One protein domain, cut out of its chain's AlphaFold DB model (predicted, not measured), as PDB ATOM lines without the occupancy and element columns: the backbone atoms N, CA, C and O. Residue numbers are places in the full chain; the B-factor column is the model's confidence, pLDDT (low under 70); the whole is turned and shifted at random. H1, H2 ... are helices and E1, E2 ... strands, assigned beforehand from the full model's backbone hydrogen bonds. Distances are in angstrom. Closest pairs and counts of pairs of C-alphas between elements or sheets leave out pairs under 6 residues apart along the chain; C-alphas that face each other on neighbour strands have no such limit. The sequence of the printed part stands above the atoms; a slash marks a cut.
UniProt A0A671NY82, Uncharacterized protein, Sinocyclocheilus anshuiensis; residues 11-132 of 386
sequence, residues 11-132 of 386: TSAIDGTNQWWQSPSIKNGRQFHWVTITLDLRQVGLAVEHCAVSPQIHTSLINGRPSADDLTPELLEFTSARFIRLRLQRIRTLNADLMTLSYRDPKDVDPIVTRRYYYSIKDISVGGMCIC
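Overview. This is residues 11 to 132 of the 386 residues of an uncharacterized protein of Sinocyclocheilus anshuiensis (UniProt A0A671NY82). The model is a long, loose, open frame: the three-stranded sheet E3 E2 E5 makes one long side, the two-stranded ribbon E1 E4 the other, with H2 toward one end and the three short helices H1, H3 and H4 toward the opposite end. Long loops make much of the rest, and residues 68 to 74 stand free at the H2 end. The printed part has 122 residues, with four named helices and five named strands in the order H1 E1 E2 E3 H2 E4 H3 H4 E5; both sheets are antiparallel. The class is mixed, helices and strands, with under half of the residues in named elements. The whole is loose, with a radius of gyration of the C-alphas of 18.4 A, and elongated, spanning 56 by 30 by 21 A.

Along the chain. In the larger sheet, E2 is residues 46 to 53, 18.5 A long, and bends by 69 degrees at residue 49; E3 is residues 57 to 60, and E5 is residues 124 to 130, 19.2 A long, ending at C-alpha 130 (203.705, 147.279, 149.531). In the smaller sheet, E1 is residues 35 to 40, 16.3 A, and E4 is residues 83 to 88, 15.8 A. H2 is residues 73 to 79, 10.0 A. H1, residues 30 to 33, begins at C-alpha 30 (179.749, 138.238, 118.913). H3 is residues 98 to 101, and H4 is residues 111 to 114.

Arrangement. E2 is the inner strand between the edge strands E3 and E5. E2 and E3 form a hairpin, antiparallel at 157 degrees, with N 53 and O 57 within hydrogen-bond range at 2.8 A. E2 and E5 are antiparallel at 164 degrees, with N 52 and O 125 at 2.8 A. H2 is on this sheet at a height of 7.9 A, over none of its strands; its closest C-alphas to E2 are those of Thr 79 and Ala 47, 4.7 A apart. E1 and E4 are antiparallel at 166 degrees, with N 37 and O 86 at 2.9 A; E2 and E4 are apart. The closest C-alphas of H1 and E4 are those of His 33 and Leu 88, 8.0 A apart. H3 and H4 are only just apart, their closest C-alphas 8.2 A from each other. In H2 every O i to N i+4 pair is within hydrogen-bond range; H1, H3 and H4 are too short for such a pair, and their O i to N i+3 pairs within range number 1 of 1, 0 of 1 and 0 of 1.

Size, cuts and confidence. The C-alphas farthest apart are those of Asp 70 and Asp 108, 57.1 A. Residues 21 to 22 pair with residues 120 to 121, antiparallel. The printed part has no cut, and the link from E3 to H2, 12 residues, is long. The mean pLDDT of the printed part is 78.2; residues 43 to 45, 67 to 71 and 94 to 111 are under 70.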
ATOM      1  N   THR A  11     188.250 154.445 131.881       89.06
ATOM      2  CA  THR A  11     188.708 155.337 132.953       89.06
ATOM      3  C   THR A  11     187.617 155.618 133.984       89.06
ATOM      4  O   THR A  11     187.937 155.803 135.149       89.06
ATOM      5  N   SER A  12     186.340 155.566 133.589       90.38
ATOM      6  CA  SER A  12     185.206 155.762 134.500       90.38
ATOM      7  C   SER A  12     184.996 154.619 135.484       90.38
ATOM      8  O   SER A  12     184.246 154.773 136.433       90.38
ATOM      9  N   ALA A  13     185.650 153.472 135.280       88.06
ATOM     10  CA  ALA A  13     185.612 152.375 136.239       88.06
ATOM     11  C   ALA A  13     186.640 152.529 137.374       88.06
ATOM     12  O   ALA A  13     186.669 151.679 138.252       88.06
ATOM     13  N   ILE A  14     187.518 153.540 137.339       87.25
ATOM     14  CA  ILE A  14     188.607 153.730 138.319       87.25
ATOM     15  C   ILE A  14     188.731 155.180 138.811       87.25
ATOM     16  O   ILE A  14     189.673 155.508 139.525       87.25
ATOM     17  N   ASP A  15     187.827 156.072 138.397       84.19
ATOM     18  CA  ASP A  15     187.907 157.506 138.703       84.19
ATOM     19  C   ASP A  15     187.243 157.892 140.039       84.19
ATOM     20  O   ASP A  15     187.300 159.055 140.439       84.19
ATOM     21  N   GLY A  16     186.618 156.932 140.733       80.12
ATOM     22  CA  GLY A  16     185.916 157.148 142.001       80.12
ATOM     23  C   GLY A  16     184.639 157.989 141.876       80.12
ATOM     24  O   GLY A  16     184.070 158.404 142.888       80.12
ATOM     25  N   THR A  17     184.179 158.270 140.654       85.88
ATOM     26  CA  THR A  17     182.957 159.035 140.402       85.88
ATOM     27  C   THR A  17     181.725 158.122 140.336       85.88
ATOM     28  O   THR A  17     181.791 156.905 140.481       85.88
ATOM     29  N   ASN A  18     180.543 158.710 140.123       83.69
ATOM     30  CA  ASN A  18     179.315 157.949 139.861       83.69
ATOM     31  C   ASN A  18     179.137 157.569 138.378       83.69
ATOM     32  O   ASN A  18     178.061 157.096 138.005       83.69
ATOM     33  N   GLN A  19     180.151 157.785 137.536       89.00
ATOM     34  CA  GLN A  19     180.158 157.301 136.156       89.00
ATOM     35  C   GLN A  19     180.392 155.781 136.121       89.00
ATOM     36  O   GLN A  19     180.691 155.153 137.133       89.00
ATOM     37  N   TRP A  20     180.183 155.168 134.959       90.31
ATOM     38  CA  TRP A  20     180.460 153.749 134.749       90.31
ATOM     39  C   TRP A  20     181.151 153.547 133.409       90.31
ATOM     40  O   TRP A  20     180.974 154.326 132.471       90.31
ATOM     41  N   TRP A  21     181.914 152.465 133.311       93.19
ATOM     42  CA  TRP A  21     182.383 151.943 132.038       93.19
ATOM     43  C   TRP A  21     181.312 151.063 131.400       93.19
ATOM     44  O   TRP A  21     180.661 150.267 132.082       93.19
ATOM     45  N   GLN A  22     181.185 151.145 130.074       91.12
ATOM     46  CA  GLN A  22     180.291 150.292 129.303       91.12
ATOM     47  C   GLN A  22     181.023 149.622 128.138       91.12
ATOM     48  O   GLN A  22     181.693 150.277 127.337       91.12
ATOM     49  N   SER A  23     180.854 148.305 127.997       90.25
ATOM     50  CA  SER A  23     181.363 147.585 126.830       90.25
ATOM     51  C   SER A  23     180.519 147.868 125.581       90.25
ATOM     52  O   SER A  23     179.321 148.155 125.683       90.25
ATOM     53  N   PRO A  24     181.075 147.680 124.371       88.62
ATOM     54  CA  PRO A  24     180.250 147.568 123.177       88.62
ATOM     55  C   PRO A  24     179.202 146.459 123.348       88.62
ATOM     56  O   PRO A  24     179.469 145.425 123.966       88.62
ATOM     57  N   SER A  25     177.999 146.692 122.822       84.94
ATOM     58  CA  SER A  25     176.910 145.709 122.882       84.94
ATOM     59  C   SER A  25     177.126 144.545 121.913       84.94
ATOM     60  O   SER A  25     177.831 144.688 120.911       84.94
ATOM     61  N   ILE A  26     176.449 143.416 122.154       80.50
ATOM     62  CA  ILE A  26     176.497 142.231 121.272       80.50
ATOM     63  C   ILE A  26     176.066 142.570 119.835       80.50
ATOM     64  O   ILE A  26     176.556 141.952 118.891       80.50
ATOM     65  N   LYS A  27     175.215 143.591 119.640       79.81
ATOM     66  CA  LYS A  27     174.828 144.086 118.305       79.81
ATOM     67  C   LYS A  27     176.046 144.409 117.428       79.81
ATOM     68  O   LYS A  27     175.995 144.232 116.215       79.81
ATOM     69  N   ASN A  28     177.136 144.878 118.036       80.00
ATOM     70  CA  ASN A  28     178.345 145.285 117.324       80.00
ATOM     71  C   ASN A  28     179.285 144.103 117.004       80.00
ATOM     72  O   ASN A  28     180.298 144.299 116.337       80.00
ATOM     73  N   GLY A  29     178.972 142.886 117.466       77.44
ATOM     74  CA  GLY A  29     179.729 141.672 117.165       77.44
ATOM     75  C   GLY A  29     179.699 140.637 118.291       77.44
ATOM     76  O   GLY A  29     179.699 140.975 119.476       77.44
ATOM     77  N   ARG A  30     179.735 139.344 117.932       73.31
ATOM     78  CA  ARG A  30     179.749 138.238 118.913       73.31
ATOM     79  C   ARG A  30     181.000 138.227 119.780       73.31
ATOM     80  O   ARG A  30     180.949 137.687 120.878       73.31
ATOM     81  N   GLN A  31     182.090 138.843 119.323       78.88
ATOM     82  CA  GLN A  31     183.307 138.960 120.114       78.88
ATOM     83  C   GLN A  31     183.098 139.729 121.420       78.88
ATOM     84  O   GLN A  31     183.796 139.465 122.386       78.88
ATOM     85  N   PHE A  32     182.093 140.607 121.499       83.31
ATOM     86  CA  PHE A  32     181.773 141.342 122.728       83.31
ATOM     87  C   PHE A  32     181.044 140.497 123.779       83.31
ATOM     88  O   PHE A  32     180.781 140.964 124.884       83.31
ATOM     89  N   HIS A  33     180.768 139.228 123.474       80.94
ATOM     90  CA  HIS A  33     180.355 138.251 124.472       80.94
ATOM     91  C   HIS A  33     181.476 137.964 125.487       80.94
ATOM     92  O   HIS A  33     181.185 137.631 126.638       80.94
ATOM     93  N   TRP A  34     182.742 138.134 125.083       86.50
ATOM     94  CA  TRP A  34     183.903 138.068 125.962       86.50
ATOM     95  C   TRP A  34     184.643 139.404 125.995       86.50
ATOM     96  O   TRP A  34     185.031 139.952 124.969       86.50
ATOM     97  N   VAL A  35     184.888 139.924 127.192       89.56
ATOM     98  CA  VAL A  35     185.659 141.160 127.366       89.56
ATOM     99  C   VAL A  35     186.756 140.914 128.386       89.56
ATOM    100  O   VAL A  35     186.536 140.270 129.409       89.56
ATOM    101  N   THR A  36     187.961 141.387 128.079       91.19
ATOM    102  CA  THR A  36     189.100 141.317 128.996       91.19
ATOM    103  C   THR A  36     189.525 142.727 129.351       91.19
ATOM    104  O   THR A  36     189.857 143.510 128.466       91.19
ATOM    105  N   ILE A  37     189.525 143.030 130.643       90.81
ATOM    106  CA  ILE A  37     190.068 144.270 131.194       90.81
ATOM    107  C   ILE A  37     191.392 143.907 131.855       90.81
ATOM    108  O   ILE A  37     191.460 142.950 132.625       90.81
ATOM    109  N   THR A  38     192.450 144.638 131.516       90.38
ATOM    110  CA  THR A  38     193.775 144.452 132.114       90.38
ATOM    111  C   THR A  38     194.147 145.713 132.868       90.38
ATOM    112  O   THR A  38     194.212 146.784 132.268       90.38
ATOM    113  N   LEU A  39     194.394 145.572 134.164       86.94
ATOM    114  CA  LEU A  39     194.972 146.612 134.998       86.94
ATOM    115  C   LEU A  39     196.481 146.366 135.068       86.94
ATOM    116  O   LEU A  39     196.899 145.260 135.410       86.94
ATOM    117  N   ASP A  40     197.281 147.373 134.715       86.06
ATOM    118  CA  ASP A  40     198.736 147.372 134.900       86.06
ATOM    119  C   ASP A  40     199.069 148.240 136.113       86.06
ATOM    120  O   ASP A  40     198.926 149.462 136.066       86.06
ATOM    121  N   LEU A  41     199.517 147.597 137.189       77.44
ATOM    122  CA  LEU A  41     199.938 148.253 138.427       77.44
ATOM    123  C   LEU A  41     201.308 148.941 138.282       77.44
ATOM    124  O   LEU A  41     201.788 149.574 139.213       77.44
ATOM    125  N   ARG A  42     201.948 148.835 137.106       73.62
ATOM    126  CA  ARG A  42     203.234 149.448 136.723       73.62
ATOM    127  C   ARG A  42     204.456 148.991 137.536       73.62
ATOM    128  O   ARG A  42     205.578 149.399 137.207       73.62
ATOM    129  N   GLN A  43     204.271 148.092 138.503       68.56
ATOM    130  CA  GLN A  43     205.291 147.564 139.410       68.56
ATOM    131  C   GLN A  43     204.996 146.111 139.819       68.56
ATOM    132  O   GLN A  43     203.843 145.693 139.866       68.56
ATOM    133  N   VAL A  44     206.057 145.345 140.093       62.75
ATOM    134  CA  VAL A  44     206.014 144.060 140.809       62.75
ATOM    135  C   VAL A  44     206.390 144.397 142.254       62.75
ATOM    136  O   VAL A  44     207.458 144.963 142.455       62.75
ATOM    137  N   GLY A  45     205.504 144.186 143.227       63.66
ATOM    138  CA  GLY A  45     205.756 144.622 144.613       63.66
ATOM    139  C   GLY A  45     204.531 145.110 145.385       63.66
ATOM    140  O   GLY A  45     204.658 145.485 146.545       63.66
ATOM    141  N   LEU A  46     203.348 145.099 144.761       71.19
ATOM    142  CA  LEU A  46     202.083 145.236 145.472       71.19
ATOM    143  C   LEU A  46     201.556 143.833 145.792       71.19
ATOM    144  O   LEU A  46     201.318 143.039 144.874       71.19
ATOM    145  N   ALA A  47     201.380 143.533 147.073       76.88
ATOM    146  CA  ALA A  47     200.635 142.368 147.521       76.88
ATOM    147  C   ALA A  47     199.146 142.708 147.429       76.88
ATOM    148  O   ALA A  47     198.653 143.570 148.156       76.88
ATOM    149  N   VAL A  48     198.437 142.085 146.488       80.50
ATOM    150  CA  VAL A  48     197.004 142.323 146.305       80.50
ATOM    151  C   VAL A  48     196.247 141.554 147.380       80.50
ATOM    152  O   VAL A  48     196.278 140.325 147.412       80.50
ATOM    153  N   GLU A  49     195.534 142.268 148.246       80.75
ATOM    154  CA  GLU A  49     194.779 141.664 149.346       80.75
ATOM    155  C   GLU A  49     193.327 141.398 148.957       80.75
ATOM    156  O   GLU A  49     192.740 140.367 149.304       80.75
ATOM    157  N   HIS A  50     192.734 142.339 148.223       83.62
ATOM    158  CA  HIS A  50     191.355 142.254 147.779       83.62
ATOM    159  C   HIS A  50     191.140 142.983 146.454       83.62
ATOM    160  O   HIS A  50     191.789 143.976 146.132       83.62
ATOM    161  N   CYS A  51     190.195 142.471 145.672       83.56
ATOM    162  CA  CYS A  51     189.742 143.085 144.434       83.56
ATOM    163  C   CYS A  51     188.213 143.109 144.438       83.56
ATOM    164  O   CYS A  51     187.556 142.081 144.637       83.56
ATOM    165  N   ALA A  52     187.652 144.294 144.240       86.56
ATOM    166  CA  ALA A  52     186.225 144.536 144.207       86.56
ATOM    167  C   ALA A  52     185.826 145.116 142.847       86.56
ATOM    168  O   ALA A  52     186.450 146.038 142.329       86.56
ATOM    169  N   VAL A  53     184.769 144.556 142.264       85.62
ATOM    170  CA  VAL A  53     184.133 145.048 141.042       85.62
ATOM    171  C   VAL A  53     182.661 145.286 141.354       85.62
ATOM    172  O   VAL A  53     181.858 144.354 141.506       85.62
ATOM    173  N   SER A  54     182.313 146.561 141.480       82.62
ATOM    174  CA  SER A  54     180.969 147.003 141.826       82.62
ATOM    175  C   SER A  54     179.995 146.720 140.674       82.62
ATOM    176  O   SER A  54     180.328 147.010 139.517       82.62
ATOM    177  N   PRO A  55     178.793 146.162 140.946       73.75
ATOM    178  CA  PRO A  55     178.134 146.108 142.260       73.75
ATOM    179  C   PRO A  55     178.168 144.769 143.022       73.75
ATOM    180  O   PRO A  55     177.541 144.688 144.073       73.75
ATOM    181  N   GLN A  56     178.801 143.699 142.525       77.19
ATOM    182  CA  GLN A  56     178.542 142.346 143.068       77.19
ATOM    183  C   GLN A  56     179.763 141.460 143.312       77.19
ATOM    184  O   GLN A  56     179.621 140.431 143.969       77.19
ATOM    185  N   ILE A  57     180.941 141.792 142.784       82.19
ATOM    186  CA  ILE A  57     182.096 140.895 142.867       82.19
ATOM    187  C   ILE A  57     183.054 141.443 143.915       82.19
ATOM    188  O   ILE A  57     183.548 142.555 143.782       82.19
ATOM    189  N   HIS A  58     183.342 140.643 144.935       82.88
ATOM    190  CA  HIS A  58     184.380 140.917 145.918       82.88
ATOM    191  C   HIS A  58     185.195 139.643 146.111       82.88
ATOM    192  O   HIS A  58     184.636 138.589 146.416       82.88
ATOM    193  N   THR A  59     186.506 139.725 145.913       83.44
ATOM    194  CA  THR A  59     187.424 138.604 146.111       83.44
ATOM    195  C   THR A  59     188.518 139.018 147.080       83.44
ATOM    196  O   THR A  59     189.145 140.057 146.893       83.44
ATOM    197  N   SER A  60     188.752 138.209 148.114       82.94
ATOM    198  CA  SER A  60     189.915 138.347 148.992       82.94
ATOM    199  C   SER A  60     190.945 137.296 148.604       82.94
ATOM    200  O   SER A  60     190.598 136.147 148.333       82.94
ATOM    201  N   LEU A  61     192.206 137.708 148.535       82.00
ATOM    202  CA  LEU A  61     193.335 136.848 148.203       82.00
ATOM    203  C   LEU A  61     194.027 136.292 149.450       82.00
ATOM    204  O   LEU A  61     194.735 135.300 149.317       82.00
ATOM    205  N   ILE A  62     193.783 136.867 150.632       78.88
ATOM    206  CA  ILE A  62     194.423 136.478 151.902       78.88
ATOM    207  C   ILE A  62     193.484 135.637 152.779       78.88
ATOM    208  O   ILE A  62     193.900 134.619 153.330       78.88
ATOM    209  N   ASN A  63     192.204 136.014 152.871       76.94
ATOM    210  CA  ASN A  63     191.264 135.360 153.782       76.94
ATOM    211  C   ASN A  63     191.066 133.872 153.441       76.94
ATOM    212  O   ASN A  63     190.783 133.514 152.297       76.94
ATOM    213  N   GLY A  64     191.162 133.009 154.460       75.56
ATOM    214  CA  GLY A  64     190.986 131.558 154.327       75.56
ATOM    215  C   GLY A  64     192.246 130.786 153.920       75.56
ATOM    216  O   GLY A  64     192.131 129.616 153.551       75.56
ATOM    217  N   ARG A  65     193.436 131.407 153.972       80.19
ATOM    218  CA  ARG A  65     194.723 130.733 153.728       80.19
ATOM    219  C   ARG A  65     195.444 130.357 155.031       80.19
ATOM    220  O   ARG A  65     195.354 131.111 155.993       80.19
ATOM    221  N   PRO A  66     196.203 129.242 155.057       74.75
ATOM    222  CA  PRO A  66     196.926 128.783 156.251       74.75
ATOM    223  C   PRO A  66     197.971 129.768 156.800       74.75
ATOM    224  O   PRO A  66     198.244 129.734 157.991       74.75
ATOM    225  N   SER A  67     198.523 130.639 155.948       68.81
ATOM    226  CA  SER A  67     199.540 131.645 156.299       68.81
ATOM    227  C   SER A  67     198.976 133.070 156.369       68.81
ATOM    228  O   SER A  67     199.705 134.028 156.162       68.81
ATOM    229  N   ALA A  68     197.666 133.244 156.563       66.12
ATOM    230  CA  ALA A  68     197.060 134.581 156.543       66.12
ATOM    231  C   ALA A  68     197.597 135.511 157.651       66.12
ATOM    232  O   ALA A  68     197.629 136.721 157.447       66.12
ATOM    233  N   ASP A  69     198.029 134.940 158.779       61.81
ATOM    234  CA  ASP A  69     198.498 135.686 159.953       61.81
ATOM    235  C   ASP A  69     200.019 135.928 159.963       61.81
ATOM    236  O   ASP A  69     200.488 136.801 160.689       61.81
ATOM    237  N   ASP A  70     200.789 135.178 159.163       65.44
ATOM    238  CA  ASP A  70     202.253 135.265 159.112       65.44
ATOM    239  C   ASP A  70     202.706 135.281 157.646       65.44
ATOM    240  O   ASP A  70     202.447 134.336 156.895       65.44
ATOM    241  N   LEU A  71     203.321 136.383 157.206       64.56
ATOM    242  CA  LEU A  71     203.651 136.644 155.799       64.56
ATOM    243  C   LEU A  71     204.769 135.709 155.313       64.56
ATOM    244  O   LEU A  71     205.935 136.094 155.235       64.56
ATOM    245  N   THR A  72     204.421 134.468 154.962       73.44
ATOM    246  CA  THR A  72     205.391 133.522 154.401       73.44
ATOM    247  C   THR A  72     205.792 133.922 152.976       73.44
ATOM    248  O   THR A  72     204.993 134.538 152.253       73.44
ATOM    249  N   PRO A  73     207.002 133.545 152.518       74.00
ATOM    250  CA  PRO A  73     207.445 133.790 151.147       74.00
ATOM    251  C   PRO A  73     206.449 133.290 150.092       74.00
ATOM    252  O   PRO A  73     206.223 133.967 149.093       74.00
ATOM    253  N   GLU A  74     205.783 132.159 150.336       78.75
ATOM    254  CA  GLU A  74     204.790 131.589 149.420       78.75
ATOM    255  C   GLU A  74     203.524 132.450 149.314       78.75
ATOM    256  O   GLU A  74     202.937 132.567 148.236       78.75
ATOM    257  N   LEU A  75     203.080 133.064 150.418       77.75
ATOM    258  CA  LEU A  75     201.922 133.958 150.398       77.75
ATOM    259  C   LEU A  75     202.266 135.292 149.725       77.75
ATOM    260  O   LEU A  75     201.451 135.829 148.970       77.75
ATOM    261  N   LEU A  76     203.476 135.805 149.961       76.06
ATOM    262  CA  LEU A  76     203.996 136.993 149.288       76.06
ATOM    263  C   LEU A  76     204.111 136.767 147.776       76.06
ATOM    264  O   LEU A  76     203.629 137.588 147.000       76.06
ATOM    265  N   GLU A  77     204.655 135.627 147.344       79.56
ATOM    266  CA  GLU A  77     204.724 135.262 145.926       79.56
ATOM    267  C   GLU A  77     203.321 135.155 145.316       79.56
ATOM    268  O   GLU A  77     203.061 135.723 144.253       79.56
ATOM    269  N   PHE A  78     202.385 134.508 146.019       83.31
ATOM    270  CA  PHE A  78     201.006 134.343 145.557       83.31
ATOM    271  C   PHE A  78     200.239 135.669 145.422       83.31
ATOM    272  O   PHE A  78     199.461 135.843 144.482       83.31
ATOM    273  N   THR A  79     200.413 136.588 146.373       83.00
ATOM    274  CA  THR A  79     199.723 137.890 146.379       83.00
ATOM    275  C   THR A  79     200.409 138.922 145.487       83.00
ATOM    276  O   THR A  79     199.779 139.914 145.113       83.00
ATOM    277  N   SER A  80     201.669 138.689 145.103       82.88
ATOM    278  CA  SER A  80     202.406 139.573 144.207       82.88
ATOM    279  C   SER A  80     201.796 139.575 142.801       82.88
ATOM    280  O   SER A  80     201.675 138.552 142.126       82.88
ATOM    281  N   ALA A  81     201.398 140.754 142.323       79.38
ATOM    282  CA  ALA A  81     200.891 140.903 140.965       79.38
ATOM    283  C   ALA A  81     201.317 142.236 140.350       79.38
ATOM    284  O   ALA A  81     201.294 143.275 140.998       79.38
ATOM    285  N   ARG A  82     201.656 142.211 139.055       82.44
ATOM    286  CA  ARG A  82     201.795 143.421 138.223       82.44
ATOM    287  C   ARG A  82     200.572 143.662 137.350       82.44
ATOM    288  O   ARG A  82     200.175 144.802 137.128       82.44
ATOM    289  N   PHE A  83     199.995 142.583 136.828       86.88
ATOM    290  CA  PHE A  83     198.847 142.641 135.936       86.88
ATOM    291  C   PHE A  83     197.667 141.908 136.553       86.88
ATOM    292  O   PHE A  83     197.764 140.717 136.844       86.88
ATOM    293  N   ILE A  84     196.530 142.589 136.660       86.62
ATOM    294  CA  ILE A  84     195.261 141.968 137.040       86.62
ATOM    295  C   ILE A  84     194.392 141.896 135.792       86.62
ATOM    296  O   ILE A  84     194.093 142.911 135.162       86.62
ATOM    297  N   ARG A  85     193.999 140.679 135.404       90.50
ATOM    298  CA  ARG A  85     193.166 140.435 134.220       90.50
ATOM    299  C   ARG A  85     191.773 139.985 134.635       90.50
ATOM    300  O   ARG A  85     191.584 138.853 135.069       90.50
ATOM    301  N   LEU A  86     190.790 140.852 134.426       89.81
ATOM    302  CA  LEU A  86     189.378 140.529 134.589       89.81
ATOM    303  C   LEU A  86     188.843 140.010 133.254       89.81
ATOM    304  O   LEU A  86     188.729 140.762 132.285       89.81
ATOM    305  N   ARG A  87     188.534 138.711 133.186       90.75
ATOM    306  CA  ARG A  87     188.023 138.063 131.972       90.75
ATOM    307  C   ARG A  87     186.536 137.752 132.117       90.75
ATOM    308  O   ARG A  87     186.152 136.747 132.707       90.75
ATOM    309  N   LEU A  88     185.705 138.603 131.528       88.88
ATOM    310  CA  LEU A  88     184.261 138.425 131.440       88.88
ATOM    311  C   LEU A  88     183.975 137.420 130.321       88.88
ATOM    312  O   LEU A  88     184.211 137.710 129.150       88.88
ATOM    313  N   GLN A  89     183.555 136.203 130.675       87.12
ATOM    314  CA  GLN A  89     183.471 135.088 129.721       87.12
ATOM    315  C   GLN A  89     182.124 134.998 128.991       87.12
ATOM    316  O   GLN A  89     182.069 134.532 127.849       87.12
ATOM    317  N   ARG A  90     181.032 135.387 129.659       83.81
ATOM    318  CA  ARG A  90     179.670 135.209 129.150       83.81
ATOM    319  C   ARG A  90     178.680 136.190 129.765       83.81
ATOM    320  O   ARG A  90     178.581 136.291 130.987       83.81
ATOM    321  N   ILE A  91     177.889 136.831 128.904       80.06
ATOM    322  CA  ILE A  91     176.775 137.688 129.316       80.06
ATOM    323  C   ILE A  91     175.622 136.796 129.787       80.06
ATOM    324  O   ILE A  91     175.257 135.826 129.118       80.06
ATOM    325  N   ARG A  92     175.048 137.114 130.952       76.69
ATOM    326  CA  ARG A  92     173.823 136.465 131.429       76.69
ATOM    327  C   ARG A  92     172.623 137.066 130.704       76.69
ATOM    328  O   ARG A  92     172.425 138.277 130.728       76.69
ATOM    329  N   THR A  93     171.830 136.214 130.071       72.62
ATOM    330  CA  THR A  93     170.578 136.593 129.411       72.62
ATOM    331  C   THR A  93     169.415 136.320 130.354       72.62
ATOM    332  O   THR A  93     169.459 135.362 131.128       72.62
ATOM    333  N   LEU A  94     168.359 137.125 130.296       68.44
ATOM    334  CA  LEU A  94     167.113 136.785 130.984       68.44
ATOM    335  C   LEU A  94     166.511 135.537 130.310       68.44
ATOM    336  O   LEU A  94     166.631 135.381 129.096       68.44
ATOM    337  N   ASN A  95     165.882 134.642 131.081       60.03
ATOM    338  CA  ASN A  95     165.420 133.322 130.609       60.03
ATOM    339  C   ASN A  95     164.529 133.365 129.344       60.03
ATOM    340  O   ASN A  95     164.488 132.383 128.611       60.03
ATOM    341  N   ALA A  96     163.857 134.487 129.060       57.94
ATOM    342  CA  ALA A  96     163.039 134.677 127.859       57.94
ATOM    343  C   ALA A  96     163.857 134.905 126.566       57.94
ATOM    344  O   ALA A  96     163.437 134.476 125.497       57.94
ATOM    345  N   ASP A  97     165.043 135.513 126.663       59.16
ATOM    346  CA  ASP A  97     165.906 135.857 125.516       59.16
ATOM    347  C   ASP A  97     166.991 134.796 125.245       59.16
ATOM    348  O   ASP A  97     167.780 134.896 124.299       59.16
ATOM    349  N   LEU A  98     167.035 133.757 126.086       55.25
ATOM    350  CA  LEU A  98     167.972 132.637 125.997       55.25
ATOM    351  C   LEU A  98     167.832 131.883 124.658       55.25
ATOM    352  O   LEU A  98     168.836 131.443 124.101       55.25
ATOM    353  N   MET A  99     166.604 131.794 124.127       52.00
ATOM    354  CA  MET A  99     166.279 131.127 122.854       52.00
ATOM    355  C   MET A  99     166.673 131.959 121.623       52.00
ATOM    356  O   MET A  99     166.855 131.413 120.537       52.00
ATOM    357  N   THR A 100     166.818 133.276 121.776       56.84
ATOM    358  CA  THR A 100     167.139 134.216 120.689       56.84
ATOM    359  C   THR A 100     168.648 134.328 120.474       56.84
ATOM    360  O   THR A 100     169.105 134.518 119.355       56.84
ATOM    361  N   LEU A 101     169.446 134.158 121.534       56.22
ATOM    362  CA  LEU A 101     170.912 134.248 121.487       56.22
ATOM    363  C   LEU A 101     171.617 132.890 121.301       56.22
ATOM    364  O   LEU A 101     172.833 132.850 121.104       56.22
ATOM    365  N   SER A 102     170.868 131.782 121.326       55.50
ATOM    366  CA  SER A 102     171.354 130.432 121.004       55.50
ATOM    367  C   SER A 102     171.480 130.157 119.498       55.50
ATOM    368  O   SER A 102     172.064 129.140 119.120       55.50
ATOM    369  N   TYR A 103     170.958 131.035 118.634       55.78
ATOM    370  CA  TYR A 103     171.078 130.894 117.181       55.78
ATOM    371  C   TYR A 103     172.537 131.061 116.714       55.78
ATOM    372  O   TYR A 103     173.329 131.838 117.259       55.78
ATOM    373  N   ARG A 104     172.933 130.253 115.722       55.09
ATOM    374  CA  ARG A 104     174.325 130.154 115.254       55.09
ATOM    375  C   ARG A 104     174.796 131.384 114.472       55.09
ATOM    376  O   ARG A 104     176.008 131.596 114.456       55.09
ATOM    377  N   ASP A 105     173.899 132.205 113.923       55.75
ATOM    378  CA  ASP A 105     174.237 133.375 113.102       55.75
ATOM    379  C   ASP A 105     173.748 134.700 113.747       55.75
ATOM    380  O   ASP A 105     172.558 134.857 114.018       55.75
ATOM    381  N   PRO A 106     174.640 135.667 114.044       54.91
ATOM    382  CA  PRO A 106     174.288 136.942 114.680       54.91
ATOM    383  C   PRO A 106     173.476 137.894 113.790       54.91
ATOM    384  O   PRO A 106     172.994 138.906 114.293       54.91
ATOM    385  N   LYS A 107     173.329 137.596 112.491       56.62
ATOM    386  CA  LYS A 107     172.461 138.357 111.577       56.62
ATOM    387  C   LYS A 107     170.974 138.026 111.737       56.62
ATOM    388  O   LYS A 107     170.146 138.844 111.351       56.62
ATOM    389  N   ASP A 108     170.656 136.884 112.347       58.91
ATOM    390  CA  ASP A 108     169.282 136.398 112.528       58.91
ATOM    391  C   ASP A 108     168.663 136.828 113.869       58.91
ATOM    392  O   ASP A 108     167.500 136.538 114.154       58.91
ATOM    393  N   VAL A 109     169.430 137.523 114.715       62.38
ATOM    394  CA  VAL A 109     168.983 137.978 116.035       62.38
ATOM    395  C   VAL A 109     168.613 139.455 115.972       62.38
ATOM    396  O   VAL A 109     169.430 140.288 115.578       62.38
ATOM    397  N   ASP A 110     167.398 139.792 116.411       66.88
ATOM    398  CA  ASP A 110     166.886 141.164 116.395       66.88
ATOM    399  C   ASP A 110     167.878 142.151 117.072       66.88
ATOM    400  O   ASP A 110     168.210 142.000 118.261       66.88
ATOM    401  N   PRO A 111     168.349 143.193 116.352       68.75
ATOM    402  CA  PRO A 111     169.196 144.256 116.893       68.75
ATOM    403  C   PRO A 111     168.631 144.948 118.144       68.75
ATOM    404  O   PRO A 111     169.386 145.533 118.925       68.75
ATOM    405  N   ILE A 112     167.310 144.912 118.346       73.19
ATOM    406  CA  ILE A 112     166.601 145.460 119.509       73.19
ATOM    407  C   ILE A 112     166.904 144.669 120.784       73.19
ATOM    408  O   ILE A 112     166.933 145.262 121.870       73.19
ATOM    409  N   VAL A 113     167.152 143.364 120.651       75.94
ATOM    410  CA  VAL A 113     167.502 142.456 121.747       75.94
ATOM    411  C   VAL A 113     169.003 142.560 122.022       75.94
ATOM    412  O   VAL A 113     169.412 142.875 123.137       75.94
ATOM    413  N   THR A 114     169.842 142.424 120.992       75.31
ATOM    414  CA  THR A 114     171.313 142.425 121.134       75.31
ATOM    415  C   THR A 114     171.905 143.769 121.579       75.31
ATOM    416  O   THR A 114     172.978 143.778 122.183       75.31
ATOM    417  N   ARG A 115     171.213 144.903 121.365       80.75
ATOM    418  CA  ARG A 115     171.634 146.228 121.881       80.75
ATOM    419  C   ARG A 115     171.549 146.364 123.404       80.75
ATOM    420  O   ARG A 115     172.189 147.248 123.961       80.75
ATOM    421  N   ARG A 116     170.732 145.539 124.072       81.88
ATOM    422  CA  ARG A 116     170.522 145.585 125.533       81.88
ATOM    423  C   ARG A 116     171.559 144.772 126.304       81.88
ATOM    424  O   ARG A 116     171.654 144.904 127.516       81.88
ATOM    425  N   TYR A 117     172.327 143.947 125.598       83.88
ATOM    426  CA  TYR A 117     173.327 143.069 126.179       83.88
ATOM    427  C   TYR A 117     174.720 143.679 126.031       83.88
ATOM    428  O   TYR A 117     175.293 143.702 124.940       83.88
ATOM    429  N   TYR A 118     175.241 144.179 127.146       87.56
ATOM    430  CA  TYR A 118     176.587 144.721 127.313       87.56
ATOM    431  C   TYR A 118     177.029 144.530 128.769       87.56
ATOM    432  O   TYR A 118     176.205 144.274 129.648       87.56
ATOM    433  N   TYR A 119     178.326 144.658 129.031       89.38
ATOM    434  CA  TYR A 119     178.855 144.732 130.388       89.38
ATOM    435  C   TYR A 119     178.882 146.188 130.853       89.38
ATOM    436  O   TYR A 119     179.218 147.082 130.076       89.38
ATOM    437  N   SER A 120     178.534 146.412 132.118       89.88
ATOM    438  CA  SER A 120     178.663 147.704 132.787       89.88
ATOM    439  C   SER A 120     179.375 147.499 134.117       89.88
ATOM    440  O   SER A 120     179.057 146.554 134.843       89.88
ATOM    441  N   ILE A 121     180.365 148.344 134.396       91.38
ATOM    442  CA  ILE A 121     181.134 148.327 135.642       91.38
ATOM    443  C   ILE A 121     181.173 149.745 136.179       91.38
ATOM    444  O   ILE A 121     181.630 150.653 135.486       91.38
ATOM    445  N   LYS A 122     180.704 149.916 137.414       89.75
ATOM    446  CA  LYS A 122     180.721 151.214 138.085       89.75
ATOM    447  C   LYS A 122     182.104 151.542 138.639       89.75
ATOM    448  O   LYS A 122     182.617 152.613 138.384       89.75
ATOM    449  N   ASP A 123     182.686 150.611 139.387       89.94
ATOM    450  CA  ASP A 123     183.946 150.820 140.099       89.94
ATOM    451  C   ASP A 123     184.750 149.516 140.147       89.94
ATOM    452  O   ASP A 123     184.176 148.437 140.344       89.94
ATOM    453  N   ILE A 124     186.061 149.630 139.947       89.06
ATOM    454  CA  ILE A 124     187.068 148.591 140.130       89.06
ATOM    455  C   ILE A 124     188.055 149.114 141.166       89.06
ATOM    456  O   ILE A 124     188.892 149.967 140.869       89.06
ATOM    457  N   SER A 125     187.996 148.545 142.362       87.31
ATOM    458  CA  SER A 125     188.906 148.853 143.458       87.31
ATOM    459  C   SER A 125     189.805 147.655 143.733       87.31
ATOM    460  O   SER A 125     189.356 146.516 143.872       87.31
ATOM    461  N   VAL A 126     191.109 147.914 143.784       85.00
ATOM    462  CA  VAL A 126     192.133 146.922 144.111       85.00
ATOM    463  C   VAL A 126     192.866 147.437 145.335       85.00
ATOM    464  O   VAL A 126     193.545 148.458 145.258       85.00
ATOM    465  N   GLY A 127     192.704 146.747 146.456       81.12
ATOM    466  CA  GLY A 127     193.450 147.039 147.669       81.12
ATOM    467  C   GLY A 127     194.668 146.136 147.781       81.12
ATOM    468  O   GLY A 127     194.606 144.937 147.493       81.12
ATOM    469  N   GLY A 128     195.779 146.728 148.201       78.94
ATOM    470  CA  GLY A 128     197.032 146.027 148.397       78.94
ATOM    471  C   GLY A 128     197.987 146.790 149.301       78.94
ATOM    472  O   GLY A 128     197.823 147.992 149.511       78.94
ATOM    473  N   MET A 129     198.994 146.081 149.799       77.12
ATOM    474  CA  MET A 129     200.098 146.632 150.584       77.12
ATOM    475  C   MET A 129     201.411 146.518 149.808       77.12
ATOM    476  O   MET A 129     201.567 145.653 148.942       77.12
ATOM    477  N   CYS A 130     202.370 147.388 150.105       79.62
ATOM    478  CA  CYS A 130     203.705 147.279 149.531       79.62
ATOM    479  C   CYS A 130     204.497 146.158 150.189       79.62
ATOM    480  O   CYS A 130     204.472 145.992 151.409       79.62
ATOM    481  N   ILE A 131     205.240 145.417 149.374       83.00
ATOM    482  CA  ILE A 131     206.155 144.384 149.841       83.00
ATOM    483  C   ILE A 131     207.480 145.059 150.200       83.00
ATOM    484  O   ILE A 131     208.294 145.338 149.322       83.00
ATOM    485  N   CYS A 132     207.667 145.325 151.492       84.69
ATOM    486  CA  CYS A 132     208.897 145.898 152.051       84.69
ATOM    487  C   CYS A 132     209.574 144.964 153.076       84.69
ATOM    488  O   CYS A 132     210.384 145.414 153.881       84.69
TER     489      CYS A 132